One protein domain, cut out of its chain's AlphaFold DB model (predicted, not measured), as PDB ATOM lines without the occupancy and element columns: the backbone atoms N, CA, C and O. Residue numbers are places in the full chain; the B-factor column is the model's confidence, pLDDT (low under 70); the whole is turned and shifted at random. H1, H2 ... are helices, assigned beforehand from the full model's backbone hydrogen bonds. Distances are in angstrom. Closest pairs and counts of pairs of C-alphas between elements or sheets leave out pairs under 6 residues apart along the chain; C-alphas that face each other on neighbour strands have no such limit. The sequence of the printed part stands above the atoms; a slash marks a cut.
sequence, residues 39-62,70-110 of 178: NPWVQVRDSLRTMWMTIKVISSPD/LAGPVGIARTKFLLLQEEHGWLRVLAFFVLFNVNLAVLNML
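What this domain is: This is residues 39 to 62 and 70 to 110 of the 178 residues of the protein "Peptidase_M50 domain-containing protein" of Verrucomicrobiales bacterium (UniProt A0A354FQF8). A long helix, H3, joins two other helices in an open, loose arrangement: H2 folds back beside the first part of H3 as a helical hairpin, and H1 crosses the later part of H3 steeply. The far part of H1, with the residues after it, and much of H2 stick out at residues 52 to 62 and 72 to 78, and H1 and H2 stay apart. The printed part has 65 residues, with three named helices in the order H1, H2, H3 and no named strand; the class is all helix. The whole is loose, with a radius of gyration of the C-alphas of 13.6 A, and spans 38 by 29 by 21 A.

Where its parts are: H3, the longest helix, takes residues 89 to 108 and is 27.9 A from first to last C-alpha. It begins at C-alpha 89, at (144.954, 114.849, 141.069), and ends at C-alpha 108, at (137.131, 116.417, 114.379). H2, residues 73 to 84, comes before it and measures 16.9 A. H1, residues 40 to 58, is 27.0 A long, with C-alpha 40 at (149.367, 126.672, 126.032).

How they stand to each other: H3 touches both H1 and H2. H2 and H3 form a helical hairpin: they run opposite ways at a shallow tilt of 32 degrees, borderline to steep. Their closest C-alphas are those of Leu 83 and Gly 89, 5.3 A apart; residues 80 to 84 of H2 alone touch H3, which touches H2 with residues 89 to 96 alone. H1 and H3 run the same way at a steep tilt of 61 degrees. Their closest C-alphas are those of Val 44 and Val 102, 6.6 A apart; H1 touches H3 with residues 43 to 51 alone, and H3 touches H1 with residues 99 to 106 alone. H1 and H2 are apart. In H1, H2 and H3 every O i to N i+4 pair is within hydrogen-bond range.

The domain as a whole: The two C-alphas farthest apart are those of Pro 61 and His 88, 40.3 A. Residues 63 to 69 are not printed, and C-alphas 62 and 70 are 17.6 A apart across the cut. The link from H1 to H2 runs across this cut, while H2 to H3 is a tight link of 4 residues. Residues 52 to 62, of which 52 to 58 belong to H1, and residues 72 to 78, of which 73 to 78 belong to H2, stand free. The mean pLDDT of the printed part is 85.9, and no printed residue is under 70.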
ATOM      1  N   ASN A  39     153.735 126.797 128.149       85.19
ATOM      2  CA  ASN A  39     152.832 127.721 127.471       85.19
ATOM      3  C   ASN A  39     151.740 126.936 126.700       85.19
ATOM      4  O   ASN A  39     152.086 125.959 126.026       85.19
ATOM      5  N   PRO A  40     150.456 127.350 126.742       83.75
ATOM      6  CA  PRO A  40     149.367 126.672 126.032       83.75
ATOM      7  C   PRO A  40     149.670 126.353 124.560       83.75
ATOM      8  O   PRO A  40     149.362 125.263 124.085       83.75
ATOM      9  N   TRP A  41     150.347 127.255 123.843       87.62
ATOM     10  CA  TRP A  41     150.708 127.042 122.436       87.62
ATOM     11  C   TRP A  41     151.697 125.895 122.232       87.62
ATOM     12  O   TRP A  41     151.618 125.163 121.243       87.62
ATOM     13  N   VAL A  42     152.621 125.720 123.178       86.12
ATOM     14  CA  VAL A  42     153.584 124.617 123.163       86.12
ATOM     15  C   VAL A  42     152.851 123.299 123.389       86.12
ATOM     16  O   VAL A  42     153.054 122.365 122.621       86.12
ATOM     17  N   GLN A  43     151.916 123.258 124.343       83.88
ATOM     18  CA  GLN A  43     151.103 122.068 124.617       83.88
ATOM     19  C   GLN A  43     150.280 121.634 123.397       83.88
ATOM     20  O   GLN A  43     150.250 120.451 123.060       83.88
ATOM     21  N   VAL A  44     149.657 122.584 122.691       85.69
ATOM     22  CA  VAL A  44     148.889 122.291 121.469       85.69
ATOM     23  C   VAL A  44     149.791 121.723 120.374       85.69
ATOM     24  O   VAL A  44     149.482 120.682 119.793       85.69
ATOM     25  N   ARG A  45     150.937 122.361 120.108       88.94
ATOM     26  CA  ARG A  45     151.899 121.891 119.099       88.94
ATOM     27  C   ARG A  45     152.450 120.507 119.436       88.94
ATOM     28  O   ARG A  45     152.611 119.678 118.542       88.94
ATOM     29  N   ASP A  46     152.758 120.260 120.700       86.50
ATOM     30  CA  ASP A  46     153.337 118.994 121.136       86.50
ATOM     31  C   ASP A  46     152.290 117.866 121.087       86.50
ATOM     32  O   ASP A  46     152.609 116.752 120.665       86.50
ATOM     33  N   SER A  47     151.022 118.175 121.385       84.06
ATOM     34  CA  SER A  47     149.886 117.262 121.183       84.06
ATOM     35  C   SER A  47     149.730 116.892 119.707       84.06
ATOM     36  O   SER A  47     149.721 115.713 119.359       84.06
ATOM     37  N   LEU A  48     149.728 117.893 118.817       87.50
ATOM     38  CA  LEU A  48     149.676 117.700 117.363       87.50
ATOM     39  C   LEU A  48     150.833 116.842 116.846       87.50
ATOM     40  O   LEU A  48     150.628 115.925 116.051       87.50
ATOM     41  N   ARG A  49     152.055 117.118 117.313       89.25
ATOM     42  CA  ARG A  49     153.243 116.338 116.952       89.25
ATOM     43  C   ARG A  49     153.099 114.889 117.402       89.25
ATOM     44  O   ARG A  49     153.380 113.990 116.616       89.25
ATOM     45  N   THR A  50     152.671 114.662 118.641       85.06
ATOM     46  CA  THR A  50     152.492 113.315 119.197       85.06
ATOM     47  C   THR A  50     151.446 112.546 118.402       85.06
ATOM     48  O   THR A  50     151.700 111.428 117.972       85.06
ATOM     49  N   MET A  51     150.313 113.179 118.112       84.19
ATOM     50  CA  MET A  51     149.241 112.589 117.322       84.19
ATOM     51  C   MET A  51     149.699 112.219 115.905       84.19
ATOM     52  O   MET A  51     149.448 111.104 115.450       84.19
ATOM     53  N   TRP A  52     150.436 113.109 115.232       86.44
ATOM     54  CA  TRP A  52     151.019 112.829 113.917       86.44
ATOM     55  C   TRP A  52     151.993 111.648 113.953       86.44
ATOM     56  O   TRP A  52     151.967 110.784 113.076       86.44
ATOM     57  N   MET A  53     152.834 111.581 114.987       86.62
ATOM     58  CA  MET A  53     153.755 110.464 115.186       86.62
ATOM     59  C   MET A  53     153.003 109.155 115.418       86.62
ATOM     60  O   MET A  53     153.330 108.165 114.776       86.62
ATOM     61  N   THR A  54     151.962 109.150 116.253       85.00
ATOM     62  CA  THR A  54     151.130 107.964 116.490       85.00
ATOM     63  C   THR A  54     150.469 107.477 115.204       85.00
ATOM     64  O   THR A  54     150.558 106.294 114.891       85.00
ATOM     65  N   ILE A  55     149.883 108.377 114.406       84.12
ATOM     66  CA  ILE A  55     149.305 108.027 113.098       84.12
ATOM     67  C   ILE A  55     150.375 107.420 112.183       84.12
ATOM     68  O   ILE A  55     150.130 106.398 111.542       84.12
ATOM     69  N   LYS A  56     151.574 108.012 112.142       85.31
ATOM     70  CA  LYS A  56     152.690 107.521 111.327       85.31
ATOM     71  C   LYS A  56     153.157 106.131 111.761       85.31
ATOM     72  O   LYS A  56     153.441 105.310 110.896       85.31
ATOM     73  N   VAL A  57     153.232 105.870 113.066       85.06
ATOM     74  CA  VAL A  57     153.615 104.555 113.595       85.06
ATOM     75  C   VAL A  57     152.533 103.534 113.274       85.06
ATOM     76  O   VAL A  57     152.857 102.516 112.681       85.06
ATOM     77  N   ILE A  58     151.257 103.829 113.542       83.25
ATOM     78  CA  ILE A  58     150.136 102.929 113.218       83.25
ATOM     79  C   ILE A  58     150.082 102.609 111.717       83.25
ATOM     80  O   ILE A  58     149.792 101.478 111.343       83.25
ATOM     81  N   SER A  59     150.390 103.583 110.858       82.06
ATOM     82  CA  SER A  59     150.382 103.403 109.398       82.06
ATOM     83  C   SER A  59     151.632 102.700 108.855       82.06
ATOM     84  O   SER A  59     151.684 102.388 107.665       82.06
ATOM     85  N   SER A  60     152.665 102.498 109.678       84.81
ATOM     86  CA  SER A  60     153.889 101.829 109.243       84.81
ATOM     87  C   SER A  60     153.694 100.303 109.190       84.81
ATOM     88  O   SER A  60     153.044  99.753 110.078       84.81
ATOM     89  N   PRO A  61     154.246  99.598 108.182       76.56
ATOM     90  CA  PRO A  61     154.082  98.146 108.042       76.56
ATOM     91  C   PRO A  61     154.610  97.324 109.229       76.56
ATOM     92  O   PRO A  61     154.094  96.243 109.488       76.56
ATOM     93  N   ASP A  62     155.593  97.853 109.966       76.88
ATOM     94  CA  ASP A  62     156.218  97.206 111.131       76.88
ATOM     95  C   ASP A  62     155.528  97.569 112.467       76.88
ATOM     96  O   ASP A  62     156.100  97.418 113.550       76.88
ATOM     97  N   LEU A  70     144.440 100.296 122.526       71.31
ATOM     98  CA  LEU A  70     143.417 101.332 122.483       71.31
ATOM     99  C   LEU A  70     142.584 101.276 123.764       71.31
ATOM    100  O   LEU A  70     141.942 100.272 124.059       71.31
ATOM    101  N   ALA A  71     142.574 102.377 124.514       76.06
ATOM    102  CA  ALA A  71     141.693 102.520 125.665       76.06
ATOM    103  C   ALA A  71     140.269 102.849 125.198       76.06
ATOM    104  O   ALA A  71     140.056 103.848 124.503       76.06
ATOM    105  N   GLY A  72     139.290 102.042 125.604       81.94
ATOM    106  CA  GLY A  72     137.880 102.353 125.404       81.94
ATOM    107  C   GLY A  72     137.355 103.409 126.379       81.94
ATOM    108  O   GLY A  72     138.082 103.903 127.248       81.94
ATOM    109  N   PRO A  73     136.058 103.759 126.281       83.81
ATOM    110  CA  PRO A  73     135.419 104.721 127.181       83.81
ATOM    111  C   PRO A  73     135.595 104.371 128.664       83.81
ATOM    112  O   PRO A  73     135.801 105.252 129.501       83.81
ATOM    113  N   VAL A  74     135.560 103.075 128.985       86.88
ATOM    114  CA  VAL A  74     135.728 102.566 130.348       86.88
ATOM    115  C   VAL A  74     137.187 102.671 130.792       86.88
ATOM    116  O   VAL A  74     137.446 103.185 131.883       86.88
ATOM    117  N   GLY A  75     138.151 102.294 129.944       83.75
ATOM    118  CA  GLY A  75     139.577 102.506 130.206       83.75
ATOM    119  C   GLY A  75     139.947 103.983 130.408       83.75
ATOM    120  O   GLY A  75     140.709 104.320 131.320       83.75
ATOM    121  N   ILE A  76     139.350 104.890 129.628       86.50
ATOM    122  CA  ILE A  76     139.526 106.344 129.773       86.50
ATOM    123  C   ILE A  76     138.953 106.831 131.112       86.50
ATOM    124  O   ILE A  76     139.622 107.570 131.841       86.50
ATOM    125  N   ALA A  77     137.741 106.400 131.476       87.88
ATOM    126  CA  ALA A  77     137.128 106.748 132.757       87.88
ATOM    127  C   ALA A  77     137.973 106.257 133.943       87.88
ATOM    128  O   ALA A  77     138.212 107.012 134.890       87.88
ATOM    129  N   ARG A  78     138.498 105.030 133.856       87.12
ATOM    130  CA  ARG A  78     139.411 104.460 134.852       87.12
ATOM    131  C   ARG A  78     140.703 105.263 134.968       87.12
ATOM    132  O   ARG A  78     141.125 105.561 136.078       87.12
ATOM    133  N   THR A  79     141.307 105.653 133.847       86.56
ATOM    134  CA  THR A  79     142.531 106.474 133.838       86.56
ATOM    135  C   THR A  79     142.312 107.787 134.580       86.56
ATOM    136  O   THR A  79     143.096 108.144 135.452       86.56
ATOM    137  N   LYS A  80     141.193 108.471 134.318       88.81
ATOM    138  CA  LYS A  80     140.833 109.689 135.055       88.81
ATOM    139  C   LYS A  80     140.655 109.434 136.550       88.81
ATOM    140  O   LYS A  80     141.103 110.246 137.350       88.81
ATOM    141  N   PHE A  81     140.006 108.332 136.926       87.88
ATOM    142  CA  PHE A  81     139.821 107.972 138.330       87.88
ATOM    143  C   PHE A  81     141.159 107.733 139.041       87.88
ATOM    144  O   PHE A  81     141.349 108.232 140.142       87.88
ATOM    145  N   LEU A  82     142.106 107.050 138.389       86.94
ATOM    146  CA  LEU A  82     143.458 106.857 138.919       86.94
ATOM    147  C   LEU A  82     144.208 108.187 139.067       86.94
ATOM    148  O   LEU A  82     144.791 108.434 140.115       86.94
ATOM    149  N   LEU A  83     144.121 109.081 138.076       87.25
ATOM    150  CA  LEU A  83     144.739 110.411 138.156       87.25
ATOM    151  C   LEU A  83     144.188 111.252 139.318       87.25
ATOM    152  O   LEU A  83     144.933 112.030 139.902       87.25
ATOM    153  N   LEU A  84     142.908 111.094 139.680       88.75
ATOM    154  CA  LEU A  84     142.319 111.778 140.842       88.75
ATOM    155  C   LEU A  84     142.866 111.282 142.185       88.75
ATOM    156  O   LEU A  84     142.785 112.024 143.159       88.75
ATOM    157  N   GLN A  85     143.383 110.053 142.247       87.00
ATOM    158  CA  GLN A  85     143.942 109.470 143.470       87.00
ATOM    159  C   GLN A  85     145.389 109.904 143.734       87.00
ATOM    160  O   GLN A  85     145.908 109.657 144.819       87.00
ATOM    161  N   GLU A  86     146.043 110.545 142.764       84.50
ATOM    162  CA  GLU A  86     147.415 111.030 142.897       84.50
ATOM    163  C   GLU A  86     147.489 112.420 143.551       84.50
ATOM    164  O   GLU A  86     146.516 113.180 143.606       84.50
ATOM    165  N   GLU A  87     148.687 112.796 144.009       79.69
ATOM    166  CA  GLU A  87     148.949 114.148 144.505       79.69
ATOM    167  C   GLU A  87     148.640 115.194 143.430       79.69
ATOM    168  O   GLU A  87     149.050 115.064 142.272       79.69
ATOM    169  N   HIS A  88     147.910 116.246 143.808       83.06
ATOM    170  CA  HIS A  88     147.388 117.248 142.874       83.06
ATOM    171  C   HIS A  88     146.483 116.663 141.770       83.06
ATOM    172  O   HIS A  88     146.413 117.212 140.667       83.06
ATOM    173  N   GLY A  89     145.752 115.578 142.056       84.19
ATOM    174  CA  GLY A  89     144.954 114.849 141.069       84.19
ATOM    175  C   GLY A  89     143.972 115.699 140.254       84.19
ATOM    176  O   GLY A  89     143.770 115.446 139.068       84.19
ATOM    177  N   TRP A  90     143.428 116.780 140.822       86.88
ATOM    178  CA  TRP A  90     142.573 117.709 140.073       86.88
ATOM    179  C   TRP A  90     143.328 118.456 138.958       86.88
ATOM    180  O   TRP A  90     142.787 118.590 137.859       86.88
ATOM    181  N   LEU A  91     144.580 118.888 139.189       87.25
ATOM    182  CA  LEU A  91     145.419 119.491 138.144       87.25
ATOM    183  C   LEU A  91     145.770 118.453 137.078       87.25
ATOM    184  O   LEU A  91     145.738 118.770 135.892       87.25
ATOM    185  N   ARG A  92     146.066 117.208 137.480       85.75
ATOM    186  CA  ARG A  92     146.390 116.115 136.547       85.75
ATOM    187  C   ARG A  92     145.213 115.797 135.630       85.75
ATOM    188  O   ARG A  92     145.388 115.671 134.422       85.75
ATOM    189  N   VAL A  93     143.999 115.733 136.179       90.06
ATOM    190  CA  VAL A  93     142.777 115.545 135.386       90.06
ATOM    191  C   VAL A  93     142.504 116.734 134.474       90.06
ATOM    192  O   VAL A  93     142.101 116.533 133.328       90.06
ATOM    193  N   LEU A  94     142.743 117.964 134.933       89.31
ATOM    194  CA  LEU A  94     142.609 119.145 134.083       89.31
ATOM    195  C   LEU A  94     143.602 119.102 132.911       89.31
ATOM    196  O   LEU A  94     143.194 119.294 131.767       89.31
ATOM    197  N   ALA A  95     144.870 118.781 133.169       84.50
ATOM    198  CA  ALA A  95     145.889 118.615 132.132       84.50
ATOM    199  C   ALA A  95     145.524 117.492 131.146       84.50
ATOM    200  O   ALA A  95     145.614 117.678 129.931       84.50
ATOM    201  N   PHE A  96     145.023 116.358 131.653       88.44
ATOM    202  CA  PHE A  96     144.483 115.280 130.827       88.44
ATOM    203  C   PHE A  96     143.345 115.777 129.929       88.44
ATOM    204  O   PHE A  96     143.331 115.479 128.738       88.44
ATOM    205  N   PHE A  97     142.402 116.558 130.462       90.19
ATOM    206  CA  PHE A  97     141.296 117.101 129.676       90.19
ATOM    207  C   PHE A  97     141.744 118.104 128.619       90.19
ATOM    208  O   PHE A  97     141.175 118.102 127.529       90.19
ATOM    209  N   VAL A  98     142.739 118.943 128.914       87.81
ATOM    210  CA  VAL A  98     143.326 119.856 127.926       87.81
ATOM    211  C   VAL A  98     143.901 119.047 126.763       87.81
ATOM    212  O   VAL A  98     143.502 119.264 125.621       87.81
ATOM    213  N   LEU A  99     144.745 118.052 127.054       86.31
ATOM    214  CA  LEU A  99     145.307 117.153 126.043       86.31
ATOM    215  C   LEU A  99     144.209 116.420 125.253       86.31
ATOM    216  O   LEU A  99     144.241 116.374 124.023       86.31
ATOM    217  N   PHE A 100     143.216 115.870 125.952       88.69
ATOM    218  CA  PHE A 100     142.113 115.121 125.357       88.69
ATOM    219  C   PHE A 100     141.281 115.983 124.398       88.69
ATOM    220  O   PHE A 100     141.014 115.557 123.277       88.69
ATOM    221  N   ASN A 101     140.910 117.204 124.796       91.06
ATOM    222  CA  ASN A 101     140.128 118.112 123.951       91.06
ATOM    223  C   ASN A 101     140.923 118.610 122.743       91.06
ATOM    224  O   ASN A 101     140.354 118.718 121.662       91.06
ATOM    225  N   VAL A 102     142.224 118.879 122.895       88.81
ATOM    226  CA  VAL A 102     143.080 119.243 121.754       88.81
ATOM    227  C   VAL A 102     143.115 118.102 120.741       88.81
ATOM    228  O   VAL A 102     142.869 118.332 119.560       88.81
ATOM    229  N   ASN A 103     143.337 116.864 121.189       88.69
ATOM    230  CA  ASN A 103     143.328 115.705 120.296       88.69
ATOM    231  C   ASN A 103     141.953 115.492 119.644       88.69
ATOM    232  O   ASN A 103     141.886 115.193 118.454       88.69
ATOM    233  N   LEU A 104     140.857 115.696 120.384       89.56
ATOM    234  CA  LEU A 104     139.500 115.596 119.846       89.56
ATOM    235  C   LEU A 104     139.218 116.677 118.795       89.56
ATOM    236  O   LEU A 104     138.652 116.371 117.752       89.56
ATOM    237  N   ALA A 105     139.663 117.915 119.022       89.62
ATOM    238  CA  ALA A 105     139.544 118.989 118.042       89.62
ATOM    239  C   ALA A 105     140.274 118.635 116.737       89.62
ATOM    240  O   ALA A 105     139.746 118.850 115.651       89.62
ATOM    241  N   VAL A 106     141.462 118.035 116.834       86.88
ATOM    242  CA  VAL A 106     142.240 117.602 115.664       86.88
ATOM    243  C   VAL A 106     141.570 116.435 114.944       86.88
ATOM    244  O   VAL A 106     141.470 116.464 113.719       86.88
ATOM    245  N   LEU A 107     141.067 115.436 115.681       87.38
ATOM    246  CA  LEU A 107     140.279 114.339 115.107       87.38
ATOM    247  C   LEU A 107     139.036 114.866 114.387       87.38
ATOM    248  O   LEU A 107     138.763 114.439 113.268       87.38
ATOM    249  N   ASN A 108     138.324 115.825 114.980       90.94
ATOM    250  CA  ASN A 108     137.131 116.417 114.379       90.94
ATOM    251  C   ASN A 108     137.431 117.188 113.093       90.94
ATOM    252  O   ASN A 108     136.545 117.301 112.259       90.94
ATOM    253  N   MET A 109     138.654 117.685 112.893       89.19
ATOM    254  CA  MET A 109     139.064 118.334 111.641       89.19
ATOM    255  C   MET A 109     139.403 117.344 110.518       89.19
ATOM    256  O   MET A 109     139.607 117.765 109.379       89.19
ATOM    257  N   LEU A 110     139.464 116.037 110.796       90.06
ATOM    258  CA  LEU A 110     139.710 115.033 109.762       90.06
ATOM    259  C   LEU A 110     138.531 114.951 108.776       90.06
ATOM    260  O   LEU A 110     137.377 115.136 109.171       90.06
TER     261      LEU A 110